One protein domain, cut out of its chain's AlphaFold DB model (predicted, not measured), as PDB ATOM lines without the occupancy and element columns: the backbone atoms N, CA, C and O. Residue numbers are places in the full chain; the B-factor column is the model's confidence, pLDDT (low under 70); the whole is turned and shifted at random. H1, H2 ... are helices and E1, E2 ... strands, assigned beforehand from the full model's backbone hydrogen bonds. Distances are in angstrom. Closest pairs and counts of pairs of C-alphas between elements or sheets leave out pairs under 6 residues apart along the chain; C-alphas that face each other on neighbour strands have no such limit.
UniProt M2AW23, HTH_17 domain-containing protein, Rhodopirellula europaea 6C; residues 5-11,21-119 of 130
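AT A GLANCE: This is residues 5 to 11 and 21 to 119 of the 130 residues of the protein "HTH_17 domain-containing protein" of Rhodopirellula europaea 6C (UniProt M2AW23). A small body, made of a short three-strand sheet with H2 and H4 grazing it, H3 against H2 and H5 near H4, has a long arm, residues 91 to 119, that sticks out from it and ends in the longest helix, H6. The short helix H1, before a cut, is at the opposite end of the long axis from H6 and touches no other helix. The printed part has 106 residues with six named helices and three named strands, in the order H1 E1 H2 H3 E2 E3 H4 H5 H6, and its class is mostly helix; the sheet, in the order E1, E3, E2, is antiparallel throughout. The whole is extended, with a radius of gyration of the C-alphas of 20.4 A and spans of 78 by 30 by 27 A.

IN THESE COORDINATES: In the sheet, E3 is residues 60 to 64, 12.7 A long, E1 is residues 25 to 27 and E2 is residues 55 to 57. C-alpha 25 is at (239.156, 234.790, 161.763). H2 is residues 28 to 34, 9.8 A; H3 is residues 39 to 47, 12.2 A; H4 is residues 65 to 73, 12.0 A; H5 is residues 82 to 88, 10.7 A. H1 is residues 5 to 8, with C-alpha 5 at (237.759, 251.351, 180.808). H6 is residues 102 to 117, 23.3 A, ending with C-alpha 117 at (219.684, 195.278, 136.492).

HOW THE PARTS SIT: E3 is the inner strand, and its pairing is staggered: residues 60 to 62 pair with E2 and residues 62 to 64 with E1. E2 and E3 form a hairpin, antiparallel at 142 degrees, with N 55 and O 62 at 2.7 A. E1 and E3 are antiparallel at 129 degrees, with N 26 and O 63 at 2.8 A. E1, H2, H3 and E2 form a split strand-helix-strand unit, two strands of one sheet with helices between them along the chain and E3 between them in the sheet, and its crossover is right-handed. H2 only grazes the sheet with residues 28 to 33, and H4 only grazes it with residues 65 to 68. H2 and H3 touch at a steep tilt of 65 degrees, opposite ways, closest at the C-alphas of Ala 32 and Leu 39, 5.4 A. H4 and H5 are close but not clearly touching, closest at the C-alphas of Ile 67 and Phe 88, 6.6 A. H1 and H6 touch no helix and are not on the sheet. Every O i to N i+4 pair is within hydrogen-bond range in H2, H3, H4 and H6; H5 has 0 of 3, but 3 of 4 O i to N i+3 pairs, and H1 is too short for an O i to N i+4 pair.

THE WHOLE: The C-alphas of Glu 5 and Gly 119, the two farthest apart, are 78.0 A apart. Without the free residues 91 to 119, the body spans 39 by 26 by 24 A. Residues 12 to 20 are not printed, and C-alphas 11 and 21 are 18.0 A apart across the cut. H5 to H6 is a long link of 13 residues. The mean pLDDT of the printed part is 76.6; 43 residues are under 70, among them 5 to 11 and 82 to 109.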
ATOM      1  N   GLU A   5     237.336 250.354 181.785       49.09
ATOM      2  CA  GLU A   5     237.759 251.351 180.808       49.09
ATOM      3  C   GLU A   5     238.950 250.885 179.946       49.09
ATOM      4  O   GLU A   5     239.010 251.173 178.748       49.09
ATOM      5  N   ILE A   6     239.857 250.066 180.497       54.69
ATOM      6  CA  ILE A   6     240.991 249.488 179.747       54.69
ATOM      7  C   ILE A   6     240.514 248.370 178.802       54.69
ATOM      8  O   ILE A   6     241.116 248.132 177.747       54.69
ATOM      9  N   TYR A   7     239.418 247.683 179.142       53.00
ATOM     10  CA  TYR A   7     238.880 246.579 178.342       53.00
ATOM     11  C   TYR A   7     238.118 247.051 177.099       53.00
ATOM     12  O   TYR A   7     238.162 246.371 176.070       53.00
ATOM     13  N   MET A   8     237.499 248.233 177.154       55.22
ATOM     14  CA  MET A   8     236.740 248.794 176.030       55.22
ATOM     15  C   MET A   8     237.579 249.688 175.098       55.22
ATOM     16  O   MET A   8     237.249 249.804 173.918       55.22
ATOM     17  N   ASN A   9     238.717 250.229 175.559       53.94
ATOM     18  CA  ASN A   9     239.536 251.189 174.798       53.94
ATOM     19  C   ASN A   9     240.673 250.604 173.938       53.94
ATOM     20  O   ASN A   9     241.437 251.354 173.320       53.94
ATOM     21  N   ARG A  10     240.795 249.275 173.796       50.72
ATOM     22  CA  ARG A  10     241.602 248.745 172.684       50.72
ATOM     23  C   ARG A  10     240.858 249.030 171.389       50.72
ATOM     24  O   ARG A  10     239.857 248.367 171.108       50.72
ATOM     25  N   LYS A  11     241.369 250.016 170.633       52.84
ATOM     26  CA  LYS A  11     240.884 250.404 169.300       52.84
ATOM     27  C   LYS A  11     240.434 249.138 168.566       52.84
ATOM     28  O   LYS A  11     241.274 248.245 168.401       52.84
ATOM     29  N   GLN A  21     233.704 243.552 154.600       69.00
ATOM     30  CA  GLN A  21     234.189 242.182 154.729       69.00
ATOM     31  C   GLN A  21     234.505 241.912 156.200       69.00
ATOM     32  O   GLN A  21     235.527 242.354 156.730       69.00
ATOM     33  N   ARG A  22     233.606 241.189 156.881       80.62
ATOM     34  CA  ARG A  22     233.883 240.677 158.228       80.62
ATOM     35  C   ARG A  22     235.121 239.773 158.172       80.62
ATOM     36  O   ARG A  22     235.263 238.980 157.238       80.62
ATOM     37  N   PRO A  23     236.029 239.851 159.155       86.31
ATOM     38  CA  PRO A  23     237.245 239.061 159.132       86.31
ATOM     39  C   PRO A  23     236.887 237.578 159.257       86.31
ATOM     40  O   PRO A  23     236.100 237.188 160.121       86.31
ATOM     41  N   LYS A  24     237.511 236.744 158.418       91.69
ATOM     42  CA  LYS A  24     237.305 235.284 158.417       91.69
ATOM     43  C   LYS A  24     237.729 234.619 159.735       91.69
ATOM     44  O   LYS A  24     237.236 233.549 160.076       91.69
ATOM     45  N   MET A  25     238.636 235.254 160.478       92.00
ATOM     46  CA  MET A  25     239.156 234.790 161.763       92.00
ATOM     47  C   MET A  25     238.833 235.816 162.848       92.00
ATOM     48  O   MET A  25     239.157 236.993 162.705       92.00
ATOM     49  N   MET A  26     238.251 235.353 163.947       92.81
ATOM     50  CA  MET A  26     237.872 236.161 165.101       92.81
ATOM     51  C   MET A  26     238.856 235.962 166.246       92.81
ATOM     52  O   MET A  26     239.340 234.855 166.488       92.81
ATOM     53  N   SER A  27     239.165 237.029 166.975       93.31
ATOM     54  CA  SER A  27     239.834 236.927 168.269       93.31
ATOM     55  C   SER A  27     238.823 236.674 169.391       93.31
ATOM     56  O   SER A  27     237.644 236.995 169.264       93.31
ATOM     57  N   ASN A  28     239.289 236.180 170.542       93.00
ATOM     58  CA  ASN A  28     238.425 236.015 171.717       93.00
ATOM     59  C   ASN A  28     237.793 237.343 172.181       93.00
ATOM     60  O   ASN A  28     236.731 237.323 172.792       93.00
ATOM     61  N   ASN A  29     238.429 238.487 171.893       91.62
ATOM     62  CA  ASN A  29     237.853 239.804 172.178       91.62
ATOM     63  C   ASN A  29     236.694 240.133 171.232       91.62
ATOM     64  O   ASN A  29     235.724 240.743 171.666       91.62
ATOM     65  N   ASP A  30     236.792 239.743 169.961       92.00
ATOM     66  CA  ASP A  30     235.718 239.969 168.989       92.00
ATOM     67  C   ASP A  30     234.497 239.133 169.368       92.00
ATOM     68  O   ASP A  30     233.391 239.653 169.414       92.00
ATOM     69  N   ILE A  31     234.717 237.876 169.764       93.06
ATOM     70  CA  ILE A  31     233.652 236.992 170.252       93.06
ATOM     71  C   ILE A  31     233.015 237.540 171.535       93.06
ATOM     72  O   ILE A  31     231.795 237.558 171.663       93.06
ATOM     73  N   ALA A  32     233.832 238.025 172.477       94.50
ATOM     74  CA  ALA A  32     233.346 238.651 173.705       94.50
ATOM     75  C   ALA A  32     232.435 239.855 173.410       94.50
ATOM     76  O   ALA A  32     231.383 239.991 174.026       94.50
ATOM     77  N   LYS A  33     232.803 240.690 172.431       90.75
ATOM     78  CA  LYS A  33     231.980 241.823 171.984       90.75
ATOM     79  C   LYS A  33     230.701 241.373 171.277       90.75
ATOM     80  O   LYS A  33     229.648 241.944 171.526       90.75
ATOM     81  N   GLU A  34     230.785 240.359 170.418       91.62
ATOM     82  CA  GLU A  34     229.646 239.858 169.636       91.62
ATOM     83  C   GLU A  34     228.587 239.193 170.533       91.62
ATOM     84  O   GLU A  34     227.397 239.409 170.331       91.62
ATOM     85  N   LEU A  35     229.009 238.482 171.586       92.56
ATOM     86  CA  LEU A  35     228.116 237.850 172.571       92.56
ATOM     87  C   LEU A  35     227.789 238.723 173.794       92.56
ATOM     88  O   LEU A  35     227.042 238.282 174.662       92.56
ATOM     89  N   GLN A  36     228.368 239.925 173.903       93.00
ATOM     90  CA  GLN A  36     228.271 240.781 175.098       93.00
ATOM     91  C   GLN A  36     228.714 240.068 176.393       93.00
ATOM     92  O   GLN A  36     228.133 240.235 177.464       93.00
ATOM     93  N   PHE A  37     229.775 239.263 176.304       92.81
ATOM     94  CA  PHE A  37     230.378 238.556 177.434       92.81
ATOM     95  C   PHE A  37     231.710 239.171 177.843       92.81
ATOM     96  O   PHE A  37     232.425 239.779 177.048       92.81
ATOM     97  N   SER A  38     232.116 238.938 179.093       94.31
ATOM     98  CA  SER A  38     233.488 239.233 179.497       94.31
ATOM     99  C   SER A  38     234.471 238.271 178.817       94.31
ATOM    100  O   SER A  38     234.186 237.083 178.633       94.31
ATOM    101  N   LEU A  39     235.682 238.746 178.502       93.00
ATOM    102  CA  LEU A  39     236.726 237.903 177.897       93.00
ATOM    103  C   LEU A  39     237.050 236.674 178.758       93.00
ATOM    104  O   LEU A  39     237.376 235.609 178.235       93.00
ATOM    105  N   GLN A  40     236.970 236.815 180.081       94.75
ATOM    106  CA  GLN A  40     237.200 235.708 181.001       94.75
ATOM    107  C   GLN A  40     236.119 234.629 180.891       94.75
ATOM    108  O   GLN A  40     236.447 233.448 180.980       94.75
ATOM    109  N   THR A  41     234.865 235.009 180.636       95.44
ATOM    110  CA  THR A  41     233.773 234.059 180.376       95.44
ATOM    111  C   THR A  41     234.028 233.286 179.089       95.44
ATOM    112  O   THR A  41     233.987 232.061 179.102       95.44
ATOM    113  N   VAL A  42     234.410 233.976 178.010       93.94
ATOM    114  CA  VAL A  42     234.774 233.327 176.738       93.94
ATOM    115  C   VAL A  42     235.922 232.333 176.931       93.94
ATOM    116  O   VAL A  42     235.843 231.199 176.470       93.94
ATOM    117  N   ARG A  43     236.975 232.716 177.666       91.56
ATOM    118  CA  ARG A  43     238.086 231.804 177.987       91.56
ATOM    119  C   ARG A  43     237.613 230.574 178.761       91.56
ATOM    120  O   ARG A  43     237.953 229.472 178.366       91.56
ATOM    121  N   ARG A  44     236.770 230.742 179.784       92.88
ATOM    122  CA  ARG A  44     236.195 229.616 180.544       92.88
ATOM    123  C   ARG A  44     235.344 228.690 179.675       92.88
ATOM    124  O   ARG A  44     235.404 227.479 179.858       92.88
ATOM    125  N   LEU A  45     234.565 229.226 178.736       92.19
ATOM    126  CA  LEU A  45     233.777 228.417 177.797       92.19
ATOM    127  C   LEU A  45     234.668 227.601 176.854       92.19
ATOM    128  O   LEU A  45     234.373 226.440 176.586       92.19
ATOM    129  N   ILE A  46     235.779 228.185 176.402       91.69
ATOM    130  CA  ILE A  46     236.784 227.484 175.596       91.69
ATOM    131  C   ILE A  46     237.488 226.412 176.433       91.69
ATOM    132  O   ILE A  46     237.558 225.262 176.015       91.69
ATOM    133  N   ASP A  47     237.970 226.770 177.624       90.06
ATOM    134  CA  ASP A  47     238.718 225.869 178.508       90.06
ATOM    135  C   ASP A  47     237.850 224.696 178.989       90.06
ATOM    136  O   ASP A  47     238.338 223.580 179.143       90.06
ATOM    137  N   SER A  48     236.550 224.930 179.195       90.25
ATOM    138  CA  SER A  48     235.584 223.876 179.525       90.25
ATOM    139  C   SER A  48     235.125 223.058 178.317       90.25
ATOM    140  O   SER A  48     234.469 222.040 178.515       90.25
ATOM    141  N   GLY A  49     235.441 223.475 177.088       90.06
ATOM    142  CA  GLY A  49     235.008 222.804 175.861       90.06
ATOM    143  C   GLY A  49     233.522 222.973 175.530       90.06
ATOM    144  O   GLY A  49     232.996 222.193 174.740       90.06
ATOM    145  N   ALA A  50     232.840 223.958 176.126       91.31
ATOM    146  CA  ALA A  50     231.439 224.280 175.834       91.31
ATOM    147  C   ALA A  50     231.271 225.079 174.527       91.31
ATOM    148  O   ALA A  50     230.183 225.126 173.962       91.31
ATOM    149  N   MET A  51     232.353 225.697 174.052       92.44
ATOM    150  CA  MET A  51     232.421 226.527 172.849       92.44
ATOM    151  C   MET A  51     233.377 225.897 171.817       92.44
ATOM    152  O   MET A  51     234.265 225.141 172.221       92.44
ATOM    153  N   PRO A  52     233.245 226.192 170.502       91.69
ATOM    154  CA  PRO A  52     234.169 225.680 169.497       91.69
ATOM    155  C   PRO A  52     235.638 225.951 169.831       91.69
ATOM    156  O   PRO A  52     236.009 227.048 170.257       91.69
ATOM    157  N   GLU A  53     236.474 224.938 169.608       90.00
ATOM    158  CA  GLU A  53     237.901 225.001 169.913       90.00
ATOM    159  C   GLU A  53     238.605 226.003 168.979       90.00
ATOM    160  O   GLU A  53     238.492 225.897 167.754       90.00
ATOM    161  N   PRO A  54     239.334 226.995 169.516       92.88
ATOM    162  CA  PRO A  54     240.030 227.969 168.694       92.88
ATOM    163  C   PRO A  54     241.352 227.414 168.151       92.88
ATOM    164  O   PRO A  54     242.073 226.670 168.819       92.88
ATOM    165  N   TYR A  55     241.761 227.896 166.983       93.06
ATOM    166  CA  TYR A  55     243.092 227.659 166.441       93.06
ATOM    167  C   TYR A  55     244.153 228.495 167.159       93.06
ATOM    168  O   TYR A  55     244.009 229.706 167.358       93.06
ATOM    169  N   ARG A  56     245.269 227.845 167.501       90.81
ATOM    170  CA  ARG A  56     246.461 228.495 168.057       90.81
ATOM    171  C   ARG A  56     247.499 228.708 166.959       90.81
ATOM    172  O   ARG A  56     248.082 227.757 166.454       90.81
ATOM    173  N   ILE A  57     247.747 229.969 166.614       91.00
ATOM    174  CA  ILE A  57     248.775 230.398 165.659       91.00
ATOM    175  C   ILE A  57     249.878 231.093 166.466       91.00
ATOM    176  O   ILE A  57     249.831 232.298 166.730       91.00
ATOM    177  N   GLY A  58     250.843 230.308 166.948       93.12
ATOM    178  CA  GLY A  58     251.845 230.779 167.906       93.12
ATOM    179  C   GLY A  58     251.191 231.246 169.212       93.12
ATOM    180  O   GLY A  58     250.575 230.454 169.919       93.12
ATOM    181  N   ARG A  59     251.306 232.544 169.527       88.38
ATOM    182  CA  ARG A  59     250.652 233.164 170.702       88.38
ATOM    183  C   ARG A  59     249.225 233.650 170.425       88.38
ATOM    184  O   ARG A  59     248.537 234.078 171.350       88.38
ATOM    185  N   LEU A  60     248.788 233.645 169.166       87.88
ATOM    186  CA  LEU A  60     247.466 234.124 168.779       87.88
ATOM    187  C   LEU A  60     246.448 232.991 168.881       87.88
ATOM    188  O   LEU A  60     246.645 231.920 168.320       87.88
ATOM    189  N   VAL A  61     245.339 233.263 169.560       91.06
ATOM    190  CA  VAL A  61     244.171 232.381 169.620       91.06
ATOM    191  C   VAL A  61     243.100 232.971 168.709       91.06
ATOM    192  O   VAL A  61     242.793 234.168 168.815       91.06
ATOM    193  N   ARG A  62     242.608 232.173 167.760       92.69
ATOM    194  CA  ARG A  62     241.655 232.603 166.737       92.69
ATOM    195  C   ARG A  62     240.584 231.551 166.493       92.69
ATOM    196  O   ARG A  62     240.911 230.393 166.275       92.69
ATOM    197  N   THR A  63     239.334 231.975 166.433       92.12
ATOM    198  CA  THR A  63     238.206 231.119 166.058       92.12
ATOM    199  C   THR A  63     237.761 231.490 164.646       92.12
ATOM    200  O   THR A  63     237.605 232.682 164.369       92.12
ATOM    201  N   PRO A  64     237.570 230.534 163.724       93.19
ATOM    202  CA  PRO A  64     236.981 230.838 162.426       93.19
ATOM    203  C   PRO A  64     235.576 231.392 162.607       93.19
ATOM    204  O   PRO A  64     234.768 230.815 163.335       93.19
ATOM    205  N   ARG A  65     235.287 232.490 161.911       92.31
ATOM    206  CA  ARG A  65     233.979 233.142 161.968       92.31
ATOM    207  C   ARG A  65     232.857 232.189 161.563       92.31
ATOM    208  O   ARG A  65     231.866 232.106 162.263       92.31
ATOM    209  N   GLU A  66     233.072 231.399 160.518       92.00
ATOM    210  CA  GLU A  66     232.084 230.436 160.023       92.00
ATOM    211  C   GLU A  66     231.678 229.394 161.081       92.00
ATOM    212  O   GLU A  66     230.503 229.079 161.229       92.00
ATOM    213  N   ILE A  67     232.643 228.863 161.839       91.81
ATOM    214  CA  ILE A  67     232.369 227.871 162.892       91.81
ATOM    215  C   ILE A  67     231.637 228.532 164.061       91.81
ATOM    216  O   ILE A  67     230.719 227.944 164.631       91.81
ATOM    217  N   PHE A  68     232.045 229.752 164.415       93.25
ATOM    218  CA  PHE A  68     231.392 230.530 165.456       93.25
ATOM    219  C   PHE A  68     229.937 230.853 165.094       93.25
ATOM    220  O   PHE A  68     229.051 230.586 165.897       93.25
ATOM    221  N   GLU A  69     229.686 231.350 163.883       92.56
ATOM    222  CA  GLU A  69     228.343 231.665 163.384       92.56
ATOM    223  C   GLU A  69     227.464 230.411 163.360       92.56
ATOM    224  O   GLU A  69     226.398 230.418 163.962       92.56
ATOM    225  N   LYS A  70     227.966 229.281 162.841       92.06
ATOM    226  CA  LYS A  70     227.257 227.989 162.909       92.06
ATOM    227  C   LYS A  70     226.894 227.578 164.338       92.06
ATOM    228  O   LYS A  70     225.815 227.047 164.577       92.06
ATOM    229  N   TRP A  71     227.796 227.779 165.296       93.31
ATOM    230  CA  TRP A  71     227.536 227.453 166.700       93.31
ATOM    231  C   TRP A  71     226.467 228.366 167.317       93.31
ATOM    232  O   TRP A  71     225.619 227.884 168.068       93.31
ATOM    233  N   VAL A  72     226.470 229.653 166.965       93.25
ATOM    234  CA  VAL A  72     225.428 230.607 167.376       93.25
ATOM    235  C   VAL A  72     224.081 230.252 166.745       93.25
ATOM    236  O   VAL A  72     223.084 230.198 167.460       93.25
ATOM    237  N   ASP A  73     224.057 229.928 165.452       91.62
ATOM    238  CA  ASP A  73     222.846 229.543 164.715       91.62
ATOM    239  C   ASP A  73     222.189 228.282 165.299       91.62
ATOM    240  O   ASP A  73     220.968 228.145 165.306       91.62
ATOM    241  N   LEU A  74     222.996 227.374 165.855       88.75
ATOM    242  CA  LEU A  74     222.530 226.177 166.561       88.75
ATOM    243  C   LEU A  74     222.071 226.448 168.006       88.75
ATOM    244  O   LEU A  74     221.749 225.508 168.735       88.75
ATOM    245  N   GLY A  75     222.041 227.712 168.434       93.06
ATOM    246  CA  GLY A  75     221.595 228.123 169.763       93.06
ATOM    247  C   GLY A  75     222.645 227.924 170.854       93.06
ATOM    248  O   GLY A  75     222.291 227.612 171.989       93.06
ATOM    249  N   CYS A  76     223.929 228.077 170.521       92.00
ATOM    250  CA  CYS A  76     225.049 227.940 171.455       92.00
ATOM    251  C   CYS A  76     225.038 226.600 172.222       92.00
ATOM    252  O   CYS A  76     225.064 226.592 173.459       92.00
ATOM    253  N   PRO A  77     224.974 225.449 171.526       90.75
ATOM    254  CA  PRO A  77     224.902 224.160 172.189       90.75
ATOM    255  C   PRO A  77     226.167 223.896 173.005       90.75
ATOM    256  O   PRO A  77     227.279 224.217 172.583       90.75
ATOM    257  N   ASP A  78     225.996 223.241 174.150       88.69
ATOM    258  CA  ASP A  78     227.115 222.791 174.970       88.69
ATOM    259  C   ASP A  78     227.888 221.677 174.253       88.69
ATOM    260  O   ASP A  78     227.390 220.558 174.074       88.69
ATOM    261  N   LEU A  79     229.108 221.999 173.826       86.31
ATOM    262  CA  LEU A  79     229.957 221.079 173.076       86.31
ATOM    263  C   LEU A  79     230.737 220.099 173.963       86.31
ATOM    264  O   LEU A  79     231.440 219.245 173.432       86.31
ATOM    265  N   ARG A  80     230.592 220.150 175.295       80.56
ATOM    266  CA  ARG A  80     231.188 219.152 176.207       80.56
ATOM    267  C   ARG A  80     230.703 217.734 175.929       80.56
ATOM    268  O   ARG A  80     231.403 216.770 176.223       80.56
ATOM    269  N   ILE A  81     229.504 217.613 175.368       76.38
ATOM    270  CA  ILE A  81     228.962 216.339 174.916       76.38
ATOM    271  C   ILE A  81     229.760 215.934 173.672       76.38
ATOM    272  O   ILE A  81     229.610 216.550 172.616       76.38
ATOM    273  N   GLU A  82     230.618 214.916 173.803       61.31
ATOM    274  CA  GLU A  82     231.602 214.489 172.788       61.31
ATOM    275  C   GLU A  82     231.022 214.368 171.369       61.31
ATOM    276  O   GLU A  82     231.704 214.665 170.387       61.31
ATOM    277  N   SER A  83     229.746 213.985 171.255       60.44
ATOM    278  CA  SER A  83     229.036 213.867 169.981       60.44
ATOM    279  C   SER A  83     228.939 215.190 169.218       60.44
ATOM    280  O   SER A  83     229.106 215.195 168.003       60.44
ATOM    281  N   LYS A  84     228.718 216.314 169.911       61.75
ATOM    282  CA  LYS A  84     228.575 217.639 169.287       61.75
ATOM    283  C   LYS A  84     229.927 218.251 168.954       61.75
ATOM    284  O   LYS A  84     230.079 218.892 167.926       61.75
ATOM    285  N   GLN A  85     230.941 218.009 169.785       64.31
ATOM    286  CA  GLN A  85     232.298 218.515 169.566       64.31
ATOM    287  C   GLN A  85     232.892 218.065 168.219       64.31
ATOM    288  O   GLN A  85     233.620 218.827 167.583       64.31
ATOM    289  N   ALA A  86     232.568 216.851 167.763       63.38
ATOM    290  CA  ALA A  86     233.032 216.313 166.485       63.38
ATOM    291  C   ALA A  86     232.502 217.093 165.266       63.38
ATOM    292  O   ALA A  86     233.212 217.225 164.271       63.38
ATOM    293  N   GLU A  87     231.292 217.651 165.350       67.69
ATOM    294  CA  GLU A  87     230.642 218.378 164.250       67.69
ATOM    295  C   GLU A  87     231.377 219.686 163.922       67.69
ATOM    296  O   GLU A  87     231.530 220.048 162.753       67.69
ATOM    297  N   PHE A  88     231.929 220.340 164.948       68.50
ATOM    298  CA  PHE A  88     232.678 221.596 164.822       68.50
ATOM    299  C   PHE A  88     234.189 221.391 164.611       68.50
ATOM    300  O   PHE A  88     234.901 222.362 164.365       68.50
ATOM    301  N   LYS A  89     234.693 220.147 164.688       64.69
ATOM    302  CA  LYS A  89     236.125 219.786 164.578       64.69
ATOM    303  C   LYS A  89     236.579 219.332 163.180       64.69
ATOM    304  O   LYS A  89     237.709 218.869 163.026       64.69
ATOM    305  N   ASN A  90     235.755 219.459 162.146       52.16
ATOM    306  CA  ASN A  90     236.158 219.137 160.771       52.16
ATOM    307  C   ASN A  90     237.182 220.193 160.294       52.16
ATOM    308  O   ASN A  90     236.811 221.341 160.109       52.16
ATOM    309  N   GLU A  91     238.493 219.935 160.214       47.66
ATOM    310  CA  GLU A  91     239.148 219.004 159.287       47.66
ATOM    311  C   GLU A  91     240.327 218.214 159.912       47.66
ATOM    312  O   GLU A  91     241.481 218.641 159.899       47.66
ATOM    313  N   LYS A  92     240.057 217.006 160.407       41.62
ATOM    314  CA  LYS A  92     240.698 215.735 159.998       41.62
ATOM    315  C   LYS A  92     240.377 214.675 161.051       41.62
ATOM    316  O   LYS A  92     240.713 214.870 162.218       41.62
ATOM    317  N   PRO A  93     239.862 213.496 160.667       40.53
ATOM    318  CA  PRO A  93     240.029 212.337 161.526       40.53
ATOM    319  C   PRO A  93     241.536 212.079 161.679       40.53
ATOM    320  O   PRO A  93     242.245 211.840 160.696       40.53
ATOM    321  N   LEU A  94     242.045 212.135 162.913       43.75
ATOM    322  CA  LEU A  94     243.340 211.551 163.240       43.75
ATOM    323  C   LEU A  94     243.280 210.072 162.844       43.75
ATOM    324  O   LEU A  94     242.457 209.306 163.337       43.75
ATOM    325  N   ARG A  95     244.110 209.740 161.853       39.78
ATOM    326  CA  ARG A  95     244.575 208.415 161.429       39.78
ATOM    327  C   ARG A  95     243.955 207.250 162.234       39.78
ATOM    328  O   ARG A  95     244.447 206.909 163.301       39.78
ATOM    329  N   GLY A  96     242.913 206.607 161.692       39.97
ATOM    330  CA  GLY A  96     242.545 205.238 162.095       39.97
ATOM    331  C   GLY A  96     241.072 204.920 162.350       39.97
ATOM    332  O   GLY A  96     240.715 203.748 162.261       39.97
ATOM    333  N   SER A  97     240.191 205.892 162.587       47.19
ATOM    334  CA  SER A  97     238.873 205.562 163.156       47.19
ATOM    335  C   SER A  97     237.704 206.146 162.351       47.19
ATOM    336  O   SER A  97     237.515 207.351 162.295       47.19
ATOM    337  N   LYS A  98     236.893 205.248 161.770       41.16
ATOM    338  CA  LYS A  98     235.509 205.437 161.266       41.16
ATOM    339  C   LYS A  98     235.225 205.903 159.823       41.16
ATOM    340  O   LYS A  98     234.060 205.933 159.452       41.16
ATOM    341  N   ALA A  99     236.208 206.071 158.935       45.28
ATOM    342  CA  ALA A  99     235.922 206.245 157.492       45.28
ATOM    343  C   ALA A  99     235.485 204.945 156.765       45.28
ATOM    344  O   ALA A  99     235.131 204.966 155.590       45.28
ATOM    345  N   LYS A 100     235.512 203.790 157.447       48.59
ATOM    346  CA  LYS A 100     235.251 202.480 156.823       48.59
ATOM    347  C   LYS A 100     233.763 202.131 156.649       48.59
ATOM    348  O   LYS A 100     233.488 201.196 155.907       48.59
ATOM    349  N   ASN A 101     232.828 202.844 157.290       51.41
ATOM    350  CA  ASN A 101     231.399 202.489 157.222       51.41
ATOM    351  C   ASN A 101     230.638 203.206 156.100       51.41
ATOM    352  O   ASN A 101     229.905 202.548 155.372       51.41
ATOM    353  N   VAL A 102     230.895 204.493 155.856       53.66
ATOM    354  CA  VAL A 102     230.172 205.250 154.810       53.66
ATOM    355  C   VAL A 102     230.510 204.744 153.400       53.66
ATOM    356  O   VAL A 102     229.633 204.583 152.558       53.66
ATOM    357  N   VAL A 103     231.778 204.388 153.157       54.72
ATOM    358  CA  VAL A 103     232.208 203.819 151.865       54.72
ATOM    359  C   VAL A 103     231.676 202.392 151.670       54.72
ATOM    360  O   VAL A 103     231.439 201.977 150.539       54.72
ATOM    361  N   LYS A 104     231.451 201.633 152.755       55.84
ATOM    362  CA  LYS A 104     230.825 200.305 152.672       55.84
ATOM    363  C   LYS A 104     229.355 200.409 152.274       55.84
ATOM    364  O   LYS A 104     228.942 199.671 151.390       55.84
ATOM    365  N   GLU A 105     228.595 201.333 152.858       56.38
ATOM    366  CA  GLU A 105     227.171 201.505 152.536       56.38
ATOM    367  C   GLU A 105     226.952 201.963 151.091       56.38
ATOM    368  O   GLU A 105     226.116 201.399 150.387       56.38
ATOM    369  N   GLN A 106     227.764 202.906 150.602       63.47
ATOM    370  CA  GLN A 106     227.673 203.372 149.214       63.47
ATOM    371  C   GLN A 106     228.021 202.266 148.206       63.47
ATOM    372  O   GLN A 106     227.321 202.094 147.210       63.47
ATOM    373  N   LYS A 107     229.046 201.454 148.495       65.94
ATOM    374  CA  LYS A 107     229.461 200.353 147.615       65.94
ATOM    375  C   LYS A 107     228.482 199.173 147.640       65.94
ATOM    376  O   LYS A 107     228.311 198.499 146.630       65.94
ATOM    377  N   VAL A 108     227.813 198.935 148.772       69.62
ATOM    378  CA  VAL A 108     226.721 197.953 148.884       69.62
ATOM    379  C   VAL A 108     225.493 198.417 148.098       69.62
ATOM    380  O   VAL A 108     224.915 197.613 147.372       69.62
ATOM    381  N   ALA A 109     225.130 199.701 148.160       69.56
ATOM    382  CA  ALA A 109     224.027 200.251 147.370       69.56
ATOM    383  C   ALA A 109     224.289 200.160 145.854       69.56
ATOM    384  O   ALA A 109     223.399 199.779 145.095       69.56
ATOM    385  N   GLU A 110     225.523 200.425 145.420       72.25
ATOM    386  CA  GLU A 110     225.936 200.306 144.016       72.25
ATOM    387  C   GLU A 110     225.935 198.844 143.525       72.25
ATOM    388  O   GLU A 110     225.469 198.548 142.421       72.25
ATOM    389  N   LEU A 111     226.379 197.900 144.365       67.69
ATOM    390  CA  LEU A 111     226.316 196.463 144.068       67.69
ATOM    391  C   LEU A 111     224.874 195.942 144.019       67.69
ATOM    392  O   LEU A 111     224.556 195.131 143.151       67.69
ATOM    393  N   LEU A 112     223.993 196.423 144.900       67.69
ATOM    394  CA  LEU A 112     222.567 196.077 144.891       67.69
ATOM    395  C   LEU A 112     221.850 196.641 143.657       67.69
ATOM    396  O   LEU A 112     221.035 195.938 143.063       67.69
ATOM    397  N   ALA A 113     222.183 197.864 143.234       71.62
ATOM    398  CA  ALA A 113     221.662 198.452 142.001       71.62
ATOM    399  C   ALA A 113     222.123 197.656 140.765       71.62
ATOM    400  O   ALA A 113     221.302 197.231 139.957       71.62
ATOM    401  N   THR A 114     223.419 197.332 140.691       70.81
ATOM    402  CA  THR A 114     224.002 196.558 139.579       70.81
ATOM    403  C   THR A 114     223.476 195.116 139.521       70.81
ATOM    404  O   THR A 114     223.309 194.551 138.438       70.81
ATOM    405  N   ALA A 115     223.201 194.490 140.670       64.94
ATOM    406  CA  ALA A 115     222.642 193.138 140.740       64.94
ATOM    407  C   ALA A 115     221.171 193.081 140.290       64.94
ATOM    408  O   ALA A 115     220.751 192.088 139.687       64.94
ATOM    409  N   LYS A 116     220.406 194.154 140.538       64.38
ATOM    410  CA  LYS A 116     218.994 194.274 140.150       64.38
ATOM    411  C   LYS A 116     218.822 194.384 138.632       64.38
ATOM    412  O   LYS A 116     217.953 193.714 138.081       64.38
ATOM    413  N   ASP A 117     219.705 195.118 137.957       64.31
ATOM    414  CA  ASP A 117     219.684 195.278 136.492       64.31
ATOM    415  C   ASP A 117     220.094 194.006 135.732       64.31
ATOM    416  O   ASP A 117     219.720 193.809 134.578       64.31
ATOM    417  N   ARG A 118     220.836 193.102 136.383       64.31
ATOM    418  CA  ARG A 118     221.290 191.827 135.797       64.31
ATOM    419  C   ARG A 118     220.373 190.641 136.111       64.31
ATOM    420  O   ARG A 118     220.732 189.506 135.807       64.31
ATOM    421  N   GLY A 119     219.211 190.882 136.725       57.94
ATOM    422  CA  GLY A 119     218.211 189.844 137.003       57.94
ATOM    423  C   GLY A 119     218.636 188.799 138.043       57.94
ATOM    424  O   GLY A 119     218.028 187.730 138.117       57.94
TER     425      GLY A 119